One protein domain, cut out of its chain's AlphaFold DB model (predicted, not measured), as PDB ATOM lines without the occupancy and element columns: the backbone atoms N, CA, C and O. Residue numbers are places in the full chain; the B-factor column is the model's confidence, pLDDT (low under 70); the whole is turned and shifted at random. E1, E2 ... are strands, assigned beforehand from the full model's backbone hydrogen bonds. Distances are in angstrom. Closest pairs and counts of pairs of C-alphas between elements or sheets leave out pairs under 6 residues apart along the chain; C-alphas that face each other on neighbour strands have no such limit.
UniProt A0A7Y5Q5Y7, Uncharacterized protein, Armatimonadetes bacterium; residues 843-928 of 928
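This is residues 843 to 928 of the 928 residues of an uncharacterized protein of Armatimonadetes bacterium (UniProt A0A7Y5Q5Y7). With little regular structure, this is a small body of two three-stranded sheets, E1-E8-E5 and E4-E7-E6, loosely face to face, from which the hairpin E2 and E3 reaches out as an arm. Of 86 printed residues, 34 are in eight named strands, E1 to E8 in order, antiparallel within each sheet; the class is all strand. The whole is loose, radius of gyration of the C-alphas 16.7 A, spanning 55 by 22 by 22 A.

E1, residues 843 to 847, begins at C-alpha (26.712, 27.255, 100.391). E2 is 853 to 858, 16.6 A; E3 867 to 872, 15.4 A; E4 883 to 886; E5 897 to 899; E6 908 to 910; E7 913 to 916. E8, 925 to 927, ends at C-alpha (29.478, 23.298, 101.519).

Within hydrogen-bond range are N 843 and O 927 of E1 and E8, 2.9 A, and, at 2.8 A each, N 898 and O 926 of E5 and E8, N 855 and O 870 of hairpin E2 and E3, N 885 and O 914 of E4 and E7, N 913 and O 910 of hairpin E6 and E7. The closest C-alphas of E5 and E7, Ala 897 and Leu 914, are 7.7 A apart.

The farthest C-alphas, Glu 864 and Gln 911, are 55.7 A apart. The printed part has no cut and no long link. Residues 894 to 895 and 901 to 911 have pLDDT under 70.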
ATOM      1  N   TRP A 843      27.804  27.518 101.326       93.62
ATOM      2  CA  TRP A 843      26.712  27.255 100.391       93.62
ATOM      3  C   TRP A 843      25.808  26.142 100.910       93.62
ATOM      4  O   TRP A 843      26.296  25.100 101.336       93.62
ATOM      5  N   ARG A 844      24.493  26.338 100.862       95.06
ATOM      6  CA  ARG A 844      23.498  25.332 101.231       95.06
ATOM      7  C   ARG A 844      22.933  24.674  99.979       95.06
ATOM      8  O   ARG A 844      22.299  25.339  99.163       95.06
ATOM      9  N   LEU A 845      23.175  23.379  99.813       95.62
ATOM     10  CA  LEU A 845      22.723  22.588  98.674       95.62
ATOM     11  C   LEU A 845      21.453  21.818  99.029       95.62
ATOM     12  O   LEU A 845      21.470  20.992  99.939       95.62
ATOM     13  N   ILE A 846      20.381  22.053  98.275       95.88
ATOM     14  CA  ILE A 846      19.051  21.489  98.514       95.88
ATOM     15  C   ILE A 846      18.597  20.710  97.266       95.88
ATOM     16  O   ILE A 846      18.254  21.321  96.245       95.88
ATOM     17  N   PRO A 847      18.582  19.366  97.309       94.94
ATOM     18  CA  PRO A 847      18.022  18.543  96.244       94.94
ATOM     19  C   PRO A 847      16.493  18.658  96.251       94.94
ATOM     20  O   PRO A 847      15.838  18.426  97.266       94.94
ATOM     21  N   CYS A 848      15.920  19.040  95.114       95.12
ATOM     22  CA  CYS A 848      14.508  19.401  94.994       95.12
ATOM     23  C   CYS A 848      13.838  18.870  93.715       95.12
ATOM     24  O   CYS A 848      12.795  19.383  93.312       95.12
ATOM     25  N   GLY A 849      14.397  17.823  93.094       94.06
ATOM     26  CA  GLY A 849      13.837  17.192  91.891       94.06
ATOM     27  C   GLY A 849      12.475  16.527  92.120       94.06
ATOM     28  O   GLY A 849      11.602  16.588  91.260       94.06
ATOM     29  N   HIS A 850      12.265  15.929  93.295       93.62
ATOM     30  CA  HIS A 850      10.977  15.394  93.731       93.62
ATOM     31  C   HIS A 850      10.896  15.367  95.262       93.62
ATOM     32  O   HIS A 850      11.676  14.688  95.922       93.62
ATOM     33  N   LEU A 851       9.922  16.085  95.828       93.25
ATOM     34  CA  LEU A 851       9.755  16.235  97.281       93.25
ATOM     35  C   LEU A 851       8.397  15.725  97.791       93.25
ATOM     36  O   LEU A 851       7.880  16.225  98.784       93.25
ATOM     37  N   GLY A 852       7.805  14.739  97.113       91.81
ATOM     38  CA  GLY A 852       6.484  14.225  97.479       91.81
ATOM     39  C   GLY A 852       5.356  15.239  97.251       91.81
ATOM     40  O   GLY A 852       5.442  16.094  96.366       91.81
ATOM     41  N   TRP A 853       4.281  15.127  98.029       91.00
ATOM     42  CA  TRP A 853       3.107  16.006  97.956       91.00
ATOM     43  C   TRP A 853       2.578  16.382  99.338       91.00
ATOM     44  O   TRP A 853       2.937  15.770 100.345       91.00
ATOM     45  N   TRP A 854       1.709  17.391  99.367       93.69
ATOM     46  CA  TRP A 854       1.076  17.871 100.587       93.69
ATOM     47  C   TRP A 854      -0.038  16.932 101.050       93.69
ATOM     48  O   TRP A 854      -0.929  16.564 100.286       93.69
ATOM     49  N   GLU A 855      -0.009  16.583 102.329       95.69
ATOM     50  CA  GLU A 855      -1.118  15.994 103.063       95.69
ATOM     51  C   GLU A 855      -1.625  17.011 104.087       95.69
ATOM     52  O   GLU A 855      -0.863  17.486 104.934       95.69
ATOM     53  N   TRP A 856      -2.912  17.342 104.001       94.88
ATOM     54  CA  TRP A 856      -3.547  18.318 104.879       94.88
ATOM     55  C   TRP A 856      -4.122  17.642 106.121       94.88
ATOM     56  O   TRP A 856      -4.888  16.684 106.020       94.88
ATOM     57  N   ARG A 857      -3.756  18.146 107.298       96.06
ATOM     58  CA  ARG A 857      -4.169  17.629 108.615       96.06
ATOM     59  C   ARG A 857      -4.637  18.792 109.506       96.06
ATOM     60  O   ARG A 857      -4.372  19.938 109.148       96.06
ATOM     61  N   PRO A 858      -5.342  18.562 110.629       95.94
ATOM     62  CA  PRO A 858      -5.614  19.625 111.602       95.94
ATOM     63  C   PRO A 858      -4.321  20.319 112.062       95.94
ATOM     64  O   PRO A 858      -3.306  19.649 112.259       95.94
ATOM     65  N   SER A 859      -4.354  21.643 112.221       94.69
ATOM     66  CA  SER A 859      -3.200  22.414 112.701       94.69
ATOM     67  C   SER A 859      -2.947  22.158 114.189       94.69
ATOM     68  O   SER A 859      -3.834  22.343 115.019       94.69
ATOM     69  N   GLU A 860      -1.731  21.752 114.552       90.19
ATOM     70  CA  GLU A 860      -1.385  21.470 115.950       90.19
ATOM     71  C   GLU A 860      -1.409  22.752 116.801       90.19
ATOM     72  O   GLU A 860      -0.838  23.776 116.425       90.19
ATOM     73  N   GLY A 861      -2.079  22.703 117.958       89.12
ATOM     74  CA  GLY A 861      -2.190  23.841 118.882       89.12
ATOM     75  C   GLY A 861      -3.150  24.954 118.436       89.12
ATOM     76  O   GLY A 861      -3.269  25.964 119.135       89.12
ATOM     77  N   LEU A 862      -3.847  24.773 117.309       94.69
ATOM     78  CA  LEU A 862      -4.839  25.707 116.788       94.69
ATOM     79  C   LEU A 862      -6.215  25.029 116.673       94.69
ATOM     80  O   LEU A 862      -6.298  23.842 116.356       94.69
ATOM     81  N   PRO A 863      -7.308  25.762 116.935       93.38
ATOM     82  CA  PRO A 863      -8.669  25.242 116.820       93.38
ATOM     83  C   PRO A 863      -9.047  24.886 115.372       93.38
ATOM     84  O   PRO A 863      -8.563  25.484 114.403       93.38
ATOM     85  N   GLU A 864     -10.001  23.960 115.219       90.94
ATOM     86  CA  GLU A 864     -10.710  23.784 113.950       90.94
ATOM     87  C   GLU A 864     -11.380  25.108 113.514       90.94
ATOM     88  O   GLU A 864     -11.729  25.938 114.364       90.94
ATOM     89  N   PRO A 865     -11.543  25.353 112.201       90.62
ATOM     90  CA  PRO A 865     -11.250  24.466 111.067       90.62
ATOM     91  C   PRO A 865      -9.828  24.623 110.500       90.62
ATOM     92  O   PRO A 865      -9.594  24.287 109.338       90.62
ATOM     93  N   SER A 866      -8.869  25.131 111.283       93.19
ATOM     94  CA  SER A 866      -7.489  25.305 110.818       93.19
ATOM     95  C   SER A 866      -6.858  23.969 110.390       93.19
ATOM     96  O   SER A 866      -6.879  22.970 111.115       93.19
ATOM     97  N   ARG A 867      -6.303  23.960 109.176       94.62
ATOM     98  CA  ARG A 867      -5.529  22.877 108.559       94.62
ATOM     99  C   ARG A 867      -4.086  23.301 108.251       94.62
ATOM    100  O   ARG A 867      -3.807  24.462 107.937       94.62
ATOM    101  N   ASP A 868      -3.189  22.329 108.259       96.25
ATOM    102  CA  ASP A 868      -1.760  22.488 108.002       96.25
ATOM    103  C   ASP A 868      -1.258  21.432 107.010       96.25
ATOM    104  O   ASP A 868      -1.895  20.388 106.840       96.25
ATOM    105  N   ALA A 869      -0.125  21.697 106.362       95.38
ATOM    106  CA  ALA A 869       0.404  20.881 105.273       95.38
ATOM    107  C   ALA A 869       1.665  20.119 105.697       95.38
ATOM    108  O   ALA A 869       2.635  20.714 106.163       95.38
ATOM    109  N   TRP A 870       1.673  18.803 105.480       96.00
ATOM    110  CA  TRP A 870       2.806  17.912 105.743       96.00
ATOM    111  C   TRP A 870       3.274  17.238 104.458       96.00
ATOM    112  O   TRP A 870       2.456  16.883 103.611       96.00
ATOM    113  N   LEU A 871       4.583  17.037 104.302       94.19
ATOM    114  CA  LEU A 871       5.108  16.289 103.161       94.19
ATOM    115  C   LEU A 871       4.840  14.793 103.321       94.19
ATOM    116  O   LEU A 871       5.081  14.209 104.378       94.19
ATOM    117  N   LYS A 872       4.400  14.164 102.233       93.81
ATOM    118  CA  LYS A 872       4.156  12.727 102.132       93.81
ATOM    119  C   LYS A 872       4.851  12.158 100.904       93.81
ATOM    120  O   LYS A 872       4.879  12.797  99.855       93.81
ATOM    121  N   ASN A 873       5.360  10.931 101.030       92.12
ATOM    122  CA  ASN A 873       5.989  10.170  99.944       92.12
ATOM    123  C   ASN A 873       7.171  10.897  99.283       92.12
ATOM    124  O   ASN A 873       7.298  10.925  98.061       92.12
ATOM    125  N   VAL A 874       8.043  11.484 100.106       91.94
ATOM    126  CA  VAL A 874       9.327  12.030  99.653       91.94
ATOM    127  C   VAL A 874      10.239  10.856  99.265       91.94
ATOM    128  O   VAL A 874      10.515  10.015 100.124       91.94
ATOM    129  N   PRO A 875      10.697  10.747  98.005       91.19
ATOM    130  CA  PRO A 875      11.591   9.667  97.604       91.19
ATOM    131  C   PRO A 875      12.987   9.847  98.214       91.19
ATOM    132  O   PRO A 875      13.441  10.965  98.454       91.19
ATOM    133  N   ALA A 876      13.681   8.727  98.428       87.88
ATOM    134  CA  ALA A 876      15.008   8.682  99.044       87.88
ATOM    135  C   ALA A 876      16.053   9.534  98.308       87.88
ATOM    136  O   ALA A 876      16.874  10.193  98.938       87.88
ATOM    137  N   ASP A 877      15.999   9.524  96.979       88.25
ATOM    138  CA  ASP A 877      16.911  10.250  96.096       88.25
ATOM    139  C   ASP A 877      16.487  11.711  95.869       88.25
ATOM    140  O   ASP A 877      17.192  12.468  95.203       88.25
ATOM    141  N   ARG A 878      15.316  12.121  96.381       92.00
ATOM    142  CA  ARG A 878      14.724  13.452  96.173       92.00
ATOM    143  C   ARG A 878      14.666  13.850  94.690       92.00
ATOM    144  O   ARG A 878      14.774  15.029  94.344       92.00
ATOM    145  N   GLY A 879      14.515  12.858  93.807       91.62
ATOM    146  CA  GLY A 879      14.511  13.020  92.354       91.62
ATOM    147  C   GLY A 879      15.870  13.363  91.735       91.62
ATOM    148  O   GLY A 879      15.889  13.892  90.626       91.62
ATOM    149  N   CYS A 880      16.990  13.117  92.428       91.00
ATOM    150  CA  CYS A 880      18.343  13.365  91.926       91.00
ATOM    151  C   CYS A 880      19.250  12.132  92.099       91.00
ATOM    152  O   CYS A 880      19.535  11.715  93.217       91.00
ATOM    153  N   SER A 881      19.771  11.580  90.997       84.19
ATOM    154  CA  SER A 881      20.589  10.350  91.016       84.19
ATOM    155  C   SER A 881      21.987  10.540  91.634       84.19
ATOM    156  O   SER A 881      22.429   9.735  92.448       84.19
ATOM    157  N   ALA A 882      22.689  11.609  91.252       87.81
ATOM    158  CA  ALA A 882      23.942  12.063  91.851       87.81
ATOM    159  C   ALA A 882      24.183  13.528  91.478       87.81
ATOM    160  O   ALA A 882      23.999  13.910  90.318       87.81
ATOM    161  N   ILE A 883      24.634  14.325  92.442       93.56
ATOM    162  CA  ILE A 883      24.842  15.766  92.298       93.56
ATOM    163  C   ILE A 883      26.336  16.035  92.369       93.56
ATOM    164  O   ILE A 883      26.989  15.670  93.341       93.56
ATOM    165  N   THR A 884      26.886  16.668  91.345       94.19
ATOM    166  CA  THR A 884      28.289  17.062  91.312       94.19
ATOM    167  C   THR A 884      28.408  18.575  91.377       94.19
ATOM    168  O   THR A 884      27.766  19.283  90.605       94.19
ATOM    169  N   VAL A 885      29.241  19.061  92.294       94.19
ATOM    170  CA  VAL A 885      29.498  20.486  92.514       94.19
ATOM    171  C   VAL A 885      30.957  20.793  92.206       94.19
ATOM    172  O   VAL A 885      31.856  20.152  92.750       94.19
ATOM    173  N   ASP A 886      31.191  21.769  91.338       93.00
ATOM    174  CA  ASP A 886      32.509  22.344  91.077       93.00
ATOM    175  C   ASP A 886      32.838  23.368  92.171       93.00
ATOM    176  O   ASP A 886      32.318  24.483  92.196       93.00
ATOM    177  N   THR A 887      33.674  22.952  93.119       88.50
ATOM    178  CA  THR A 887      34.048  23.770  94.281       88.50
ATOM    179  C   THR A 887      34.909  24.962  93.885       88.50
ATOM    180  O   THR A 887      34.684  26.062  94.392       88.50
ATOM    181  N   ALA A 888      35.791  24.797  92.894       86.69
ATOM    182  CA  ALA A 888      36.635  25.878  92.399       86.69
ATOM    183  C   ALA A 888      35.795  26.999  91.770       86.69
ATOM    184  O   ALA A 888      36.043  28.175  92.035       86.69
ATOM    185  N   ALA A 889      34.747  26.646  91.016       88.81
ATOM    186  CA  ALA A 889      33.795  27.614  90.462       88.81
ATOM    187  C   ALA A 889      32.996  28.381  91.537       88.81
ATOM    188  O   ALA A 889      32.494  29.473  91.271       88.81
ATOM    189  N   LEU A 890      32.891  27.835  92.753       88.31
ATOM    190  CA  LEU A 890      32.275  28.487  93.913       88.31
ATOM    191  C   LEU A 890      33.277  29.255  94.790       88.31
ATOM    192  O   LEU A 890      32.871  29.836  95.799       88.31
ATOM    193  N   GLY A 891      34.570  29.238  94.446       85.81
ATOM    194  CA  GLY A 891      35.640  29.790  95.280       85.81
ATOM    195  C   GLY A 891      35.930  28.973  96.547       85.81
ATOM    196  O   GLY A 891      36.598  29.469  97.450       85.81
ATOM    197  N   LEU A 892      35.436  27.735  96.624       79.75
ATOM    198  CA  LEU A 892      35.718  26.779  97.693       79.75
ATOM    199  C   LEU A 892      36.902  25.920  97.216       79.75
ATOM    200  O   LEU A 892      36.811  25.325  96.154       79.75
ATOM    201  N   GLY A 893      38.030  25.877  97.928       75.44
ATOM    202  CA  GLY A 893      39.262  25.211  97.459       75.44
ATOM    203  C   GLY A 893      39.102  23.715  97.128       75.44
ATOM    204  O   GLY A 893      38.729  23.348  96.021       75.44
ATOM    205  N   GLN A 894      39.441  22.820  98.064       68.94
ATOM    206  CA  GLN A 894      39.076  21.397  97.917       68.94
ATOM    207  C   GLN A 894      37.640  21.105  98.369       68.94
ATOM    208  O   GLN A 894      37.115  20.060  97.997       68.94
ATOM    209  N   GLY A 895      37.025  22.038  99.107       68.00
ATOM    210  CA  GLY A 895      35.647  21.996  99.584       68.00
ATOM    211  C   GLY A 895      35.337  20.831 100.534       68.00
ATOM    212  O   GLY A 895      35.749  19.695 100.318       68.00
ATOM    213  N   VAL A 896      34.554  21.069 101.580       76.06
ATOM    214  CA  VAL A 896      33.969  19.999 102.405       76.06
ATOM    215  C   VAL A 896      32.456  20.144 102.402       76.06
ATOM    216  O   VAL A 896      31.931  21.249 102.517       76.06
ATOM    217  N   ALA A 897      31.750  19.021 102.261       78.12
ATOM    218  CA  ALA A 897      30.300  18.958 102.397       78.12
ATOM    219  C   ALA A 897      29.919  18.293 103.724       78.12
ATOM    220  O   ALA A 897      30.297  17.150 103.981       78.12
ATOM    221  N   GLU A 898      29.135  18.990 104.538       82.75
ATOM    222  CA  GLU A 898      28.581  18.511 105.806       82.75
ATOM    223  C   GLU A 898      27.054  18.393 105.663       82.75
ATOM    224  O   GLU A 898      26.413  19.367 105.263       82.75
ATOM    225  N   PRO A 899      26.423  17.239 105.943       78.94
ATOM    226  CA  PRO A 899      24.964  17.160 105.959       78.94
ATOM    227  C   PRO A 899      24.402  17.973 107.134       78.94
ATOM    228  O   PRO A 899      24.982  17.990 108.219       78.94
ATOM    229  N   GLU A 900      23.249  18.618 106.951       77.88
ATOM    230  CA  GLU A 900      22.588  19.346 108.050       77.88
ATOM    231  C   GLU A 900      21.880  18.417 109.056       77.88
ATOM    232  O   GLU A 900      21.506  18.855 110.142       77.88
ATOM    233  N   GLU A 901      21.747  17.125 108.736       65.19
ATOM    234  CA  GLU A 901      21.163  16.093 109.601       65.19
ATOM    235  C   GLU A 901      22.166  14.953 109.874       65.19
ATOM    236  O   GLU A 901      22.936  14.542 109.005       65.19
ATOM    237  N   ALA A 902      22.166  14.448 111.115       46.28
ATOM    238  CA  ALA A 902      23.286  13.765 111.780       46.28
ATOM    239  C   ALA A 902      23.705  12.376 111.240       46.28
ATOM    240  O   ALA A 902      24.550  11.718 111.847       46.28
ATOM    241  N   ALA A 903      23.143  11.898 110.129       47.81
ATOM    242  CA  ALA A 903      23.339  10.525 109.665       47.81
ATOM    243  C   ALA A 903      23.558  10.432 108.147       47.81
ATOM    244  O   ALA A 903      22.709   9.906 107.426       47.81
ATOM    245  N   ALA A 904      24.704  10.920 107.658       49.69
ATOM    246  CA  ALA A 904      25.283  10.489 106.381       49.69
ATOM    247  C   ALA A 904      26.760  10.905 106.256       49.69
ATOM    248  O   ALA A 904      27.096  12.077 106.378       49.69
ATOM    249  N   VAL A 905      27.648   9.964 105.931       51.28
ATOM    250  CA  VAL A 905      29.003  10.261 105.438       51.28
ATOM    251  C   VAL A 905      29.219   9.422 104.186       51.28
ATOM    252  O   VAL A 905      29.493   8.230 104.270       51.28
ATOM    253  N   ALA A 906      29.073  10.047 103.022       54.44
ATOM    254  CA  ALA A 906      29.626   9.547 101.768       54.44
ATOM    255  C   ALA A 906      29.833  10.735 100.822       54.44
ATOM    256  O   ALA A 906      29.012  11.022  99.956       54.44
ATOM    257  N   VAL A 907      30.933  11.458 101.040       63.75
ATOM    258  CA  VAL A 907      31.418  12.517 100.151       63.75
ATOM    259  C   VAL A 907      32.671  11.981  99.481       63.75
ATOM    260  O   VAL A 907      33.660  11.696 100.157       63.75
ATOM    261  N   LYS A 908      32.643  11.825  98.156       64.88
ATOM    262  CA  LYS A 908      33.862  11.571  97.385       64.88
ATOM    263  C   LYS A 908      34.314  12.905  96.800       64.88
ATOM    264  O   LYS A 908      33.662  13.440  95.904       64.88
ATOM    265  N   ALA A 909      35.386  13.456  97.361       62.81
ATOM    266  CA  ALA A 909      36.062  14.623  96.813       62.81
ATOM    267  C   ALA A 909      37.126  14.147  95.816       62.81
ATOM    268  O   ALA A 909      38.043  13.411  96.181       62.81
ATOM    269  N   GLU A 910      37.001  14.551  94.556       65.25
ATOM    270  CA  GLU A 910      38.024  14.356  93.526       65.25
ATOM    271  C   GLU A 910      38.438  15.741  93.028       65.25
ATOM    272  O   GLU A 910      37.585  16.473  92.543       65.25
ATOM    273  N   GLN A 911      39.711  16.121  93.206       68.88
ATOM    274  CA  GLN A 911      40.352  17.373  92.744       68.88
ATOM    275  C   GLN A 911      39.385  18.477  92.246       68.88
ATOM    276  O   GLN A 911      39.168  18.637  91.046       68.88
ATOM    277  N   GLY A 912      38.805  19.248  93.176       76.31
ATOM    278  CA  GLY A 912      37.939  20.397  92.870       76.31
ATOM    279  C   GLY A 912      36.462  20.073  92.599       76.31
ATOM    280  O   GLY A 912      35.675  20.992  92.365       76.31
ATOM    281  N   ARG A 913      36.048  18.800  92.663       86.62
ATOM    282  CA  ARG A 913      34.661  18.350  92.470       86.62
ATOM    283  C   ARG A 913      34.168  17.525  93.659       86.62
ATOM    284  O   ARG A 913      34.802  16.550  94.062       86.62
ATOM    285  N   LEU A 914      32.994  17.882  94.175       88.75
ATOM    286  CA  LEU A 914      32.276  17.121  95.201       88.75
ATOM    287  C   LEU A 914      31.132  16.347  94.558       88.75
ATOM    288  O   LEU A 914      30.318  16.943  93.855       88.75
ATOM    289  N   VAL A 915      31.048  15.039  94.807       89.38
ATOM    290  CA  VAL A 915      29.907  14.210  94.390       89.38
ATOM    291  C   VAL A 915      29.071  13.845  95.613       89.38
ATOM    292  O   VAL A 915      29.578  13.243  96.558       89.38
ATOM    293  N   LEU A 916      27.790  14.209  95.575       88.44
ATOM    294  CA  LEU A 916      26.807  14.012  96.634       88.44
ATOM    295  C   LEU A 916      25.700  13.074  96.150       88.44
ATOM    296  O   LEU A 916      25.200  13.204  95.028       88.44
ATOM    297  N   GLN A 917      25.295  12.150  97.017       86.94
ATOM    298  CA  GLN A 917      24.155  11.264  96.796       86.94
ATOM    299  C   GLN A 917      23.062  11.594  97.818       86.94
ATOM    300  O   GLN A 917      23.318  11.475  99.020       86.94
ATOM    301  N   PRO A 918      21.868  12.029  97.381       84.75
ATOM    302  CA  PRO A 918      20.751  12.240  98.291       84.75
ATOM    303  C   PRO A 918      20.325  10.964  99.006       84.75
ATOM    304  O   PRO A 918      20.430   9.860  98.472       84.75
ATOM    305  N   SER A 919      19.836  11.141 100.230       76.62
ATOM    306  CA  SER A 919      19.290  10.073 101.057       76.62
ATOM    307  C   SER A 919      17.994  10.535 101.741       76.62
ATOM    308  O   SER A 919      17.739  11.744 101.845       76.62
ATOM    309  N   PRO A 920      17.179   9.599 102.270       70.62
ATOM    310  CA  PRO A 920      15.958   9.950 102.995       70.62
ATOM    311  C   PRO A 920      16.217  10.875 104.191       70.62
ATOM    312  O   PRO A 920      15.398  11.744 104.481       70.62
ATOM    313  N   SER A 921      17.358  10.695 104.865       71.19
ATOM    314  CA  SER A 921      17.738  11.379 106.105       71.19
ATOM    315  C   SER A 921      18.477  12.700 105.900       71.19
ATOM    316  O   SER A 921      18.861  13.319 106.882       71.19
ATOM    317  N   VAL A 922      18.735  13.125 104.658       77.69
ATOM    318  CA  VAL A 922      19.458  14.376 104.390       77.69
ATOM    319  C   VAL A 922      18.585  15.299 103.560       77.69
ATOM    320  O   VAL A 922      18.287  15.019 102.401       77.69
ATOM    321  N   THR A 923      18.161  16.403 104.170       84.06
ATOM    322  CA  THR A 923      17.362  17.462 103.537       84.06
ATOM    323  C   THR A 923      18.221  18.465 102.768       84.06
ATOM    324  O   THR A 923      17.793  18.943 101.719       84.06
ATOM    325  N   ALA A 924      19.432  18.746 103.255       90.38
ATOM    326  CA  ALA A 924      20.390  19.653 102.638       90.38
ATOM    327  C   ALA A 924      21.837  19.359 103.082       90.38
ATOM    328  O   ALA A 924      22.072  18.700 104.100       90.38
ATOM    329  N   TRP A 925      22.804  19.903 102.340       91.00
ATOM    330  CA  TRP A 925      24.223  19.929 102.718       91.00
ATOM    331  C   TRP A 925      24.744  21.355 102.831       91.00
ATOM    332  O   TRP A 925      24.386  22.223 102.041       91.00
ATOM    333  N   ARG A 926      25.670  21.562 103.758       90.69
ATOM    334  CA  ARG A 926      26.502  22.751 103.895       90.69
ATOM    335  C   ARG A 926      27.850  22.511 103.218       90.69
ATOM    336  O   ARG A 926      28.561  21.588 103.592       90.69
ATOM    337  N   LEU A 927      28.209  23.346 102.249       89.88
ATOM    338  CA  LEU A 927      29.478  23.298 101.519       89.88
ATOM    339  C   LEU A 927      30.381  24.452 101.977       89.88
ATOM    340  O   LEU A 927      29.958  25.611 101.917       89.88
ATOM    341  N   ARG A 928      31.598  24.137 102.425       80.62
ATOM    342  CA  ARG A 928      32.600  25.085 102.946       80.62
ATOM    343  C   ARG A 928      33.941  24.953 102.249       80.62
ATOM    344  O   ARG A 928      34.275  23.817 101.854       80.62
TER     345      ARG A 928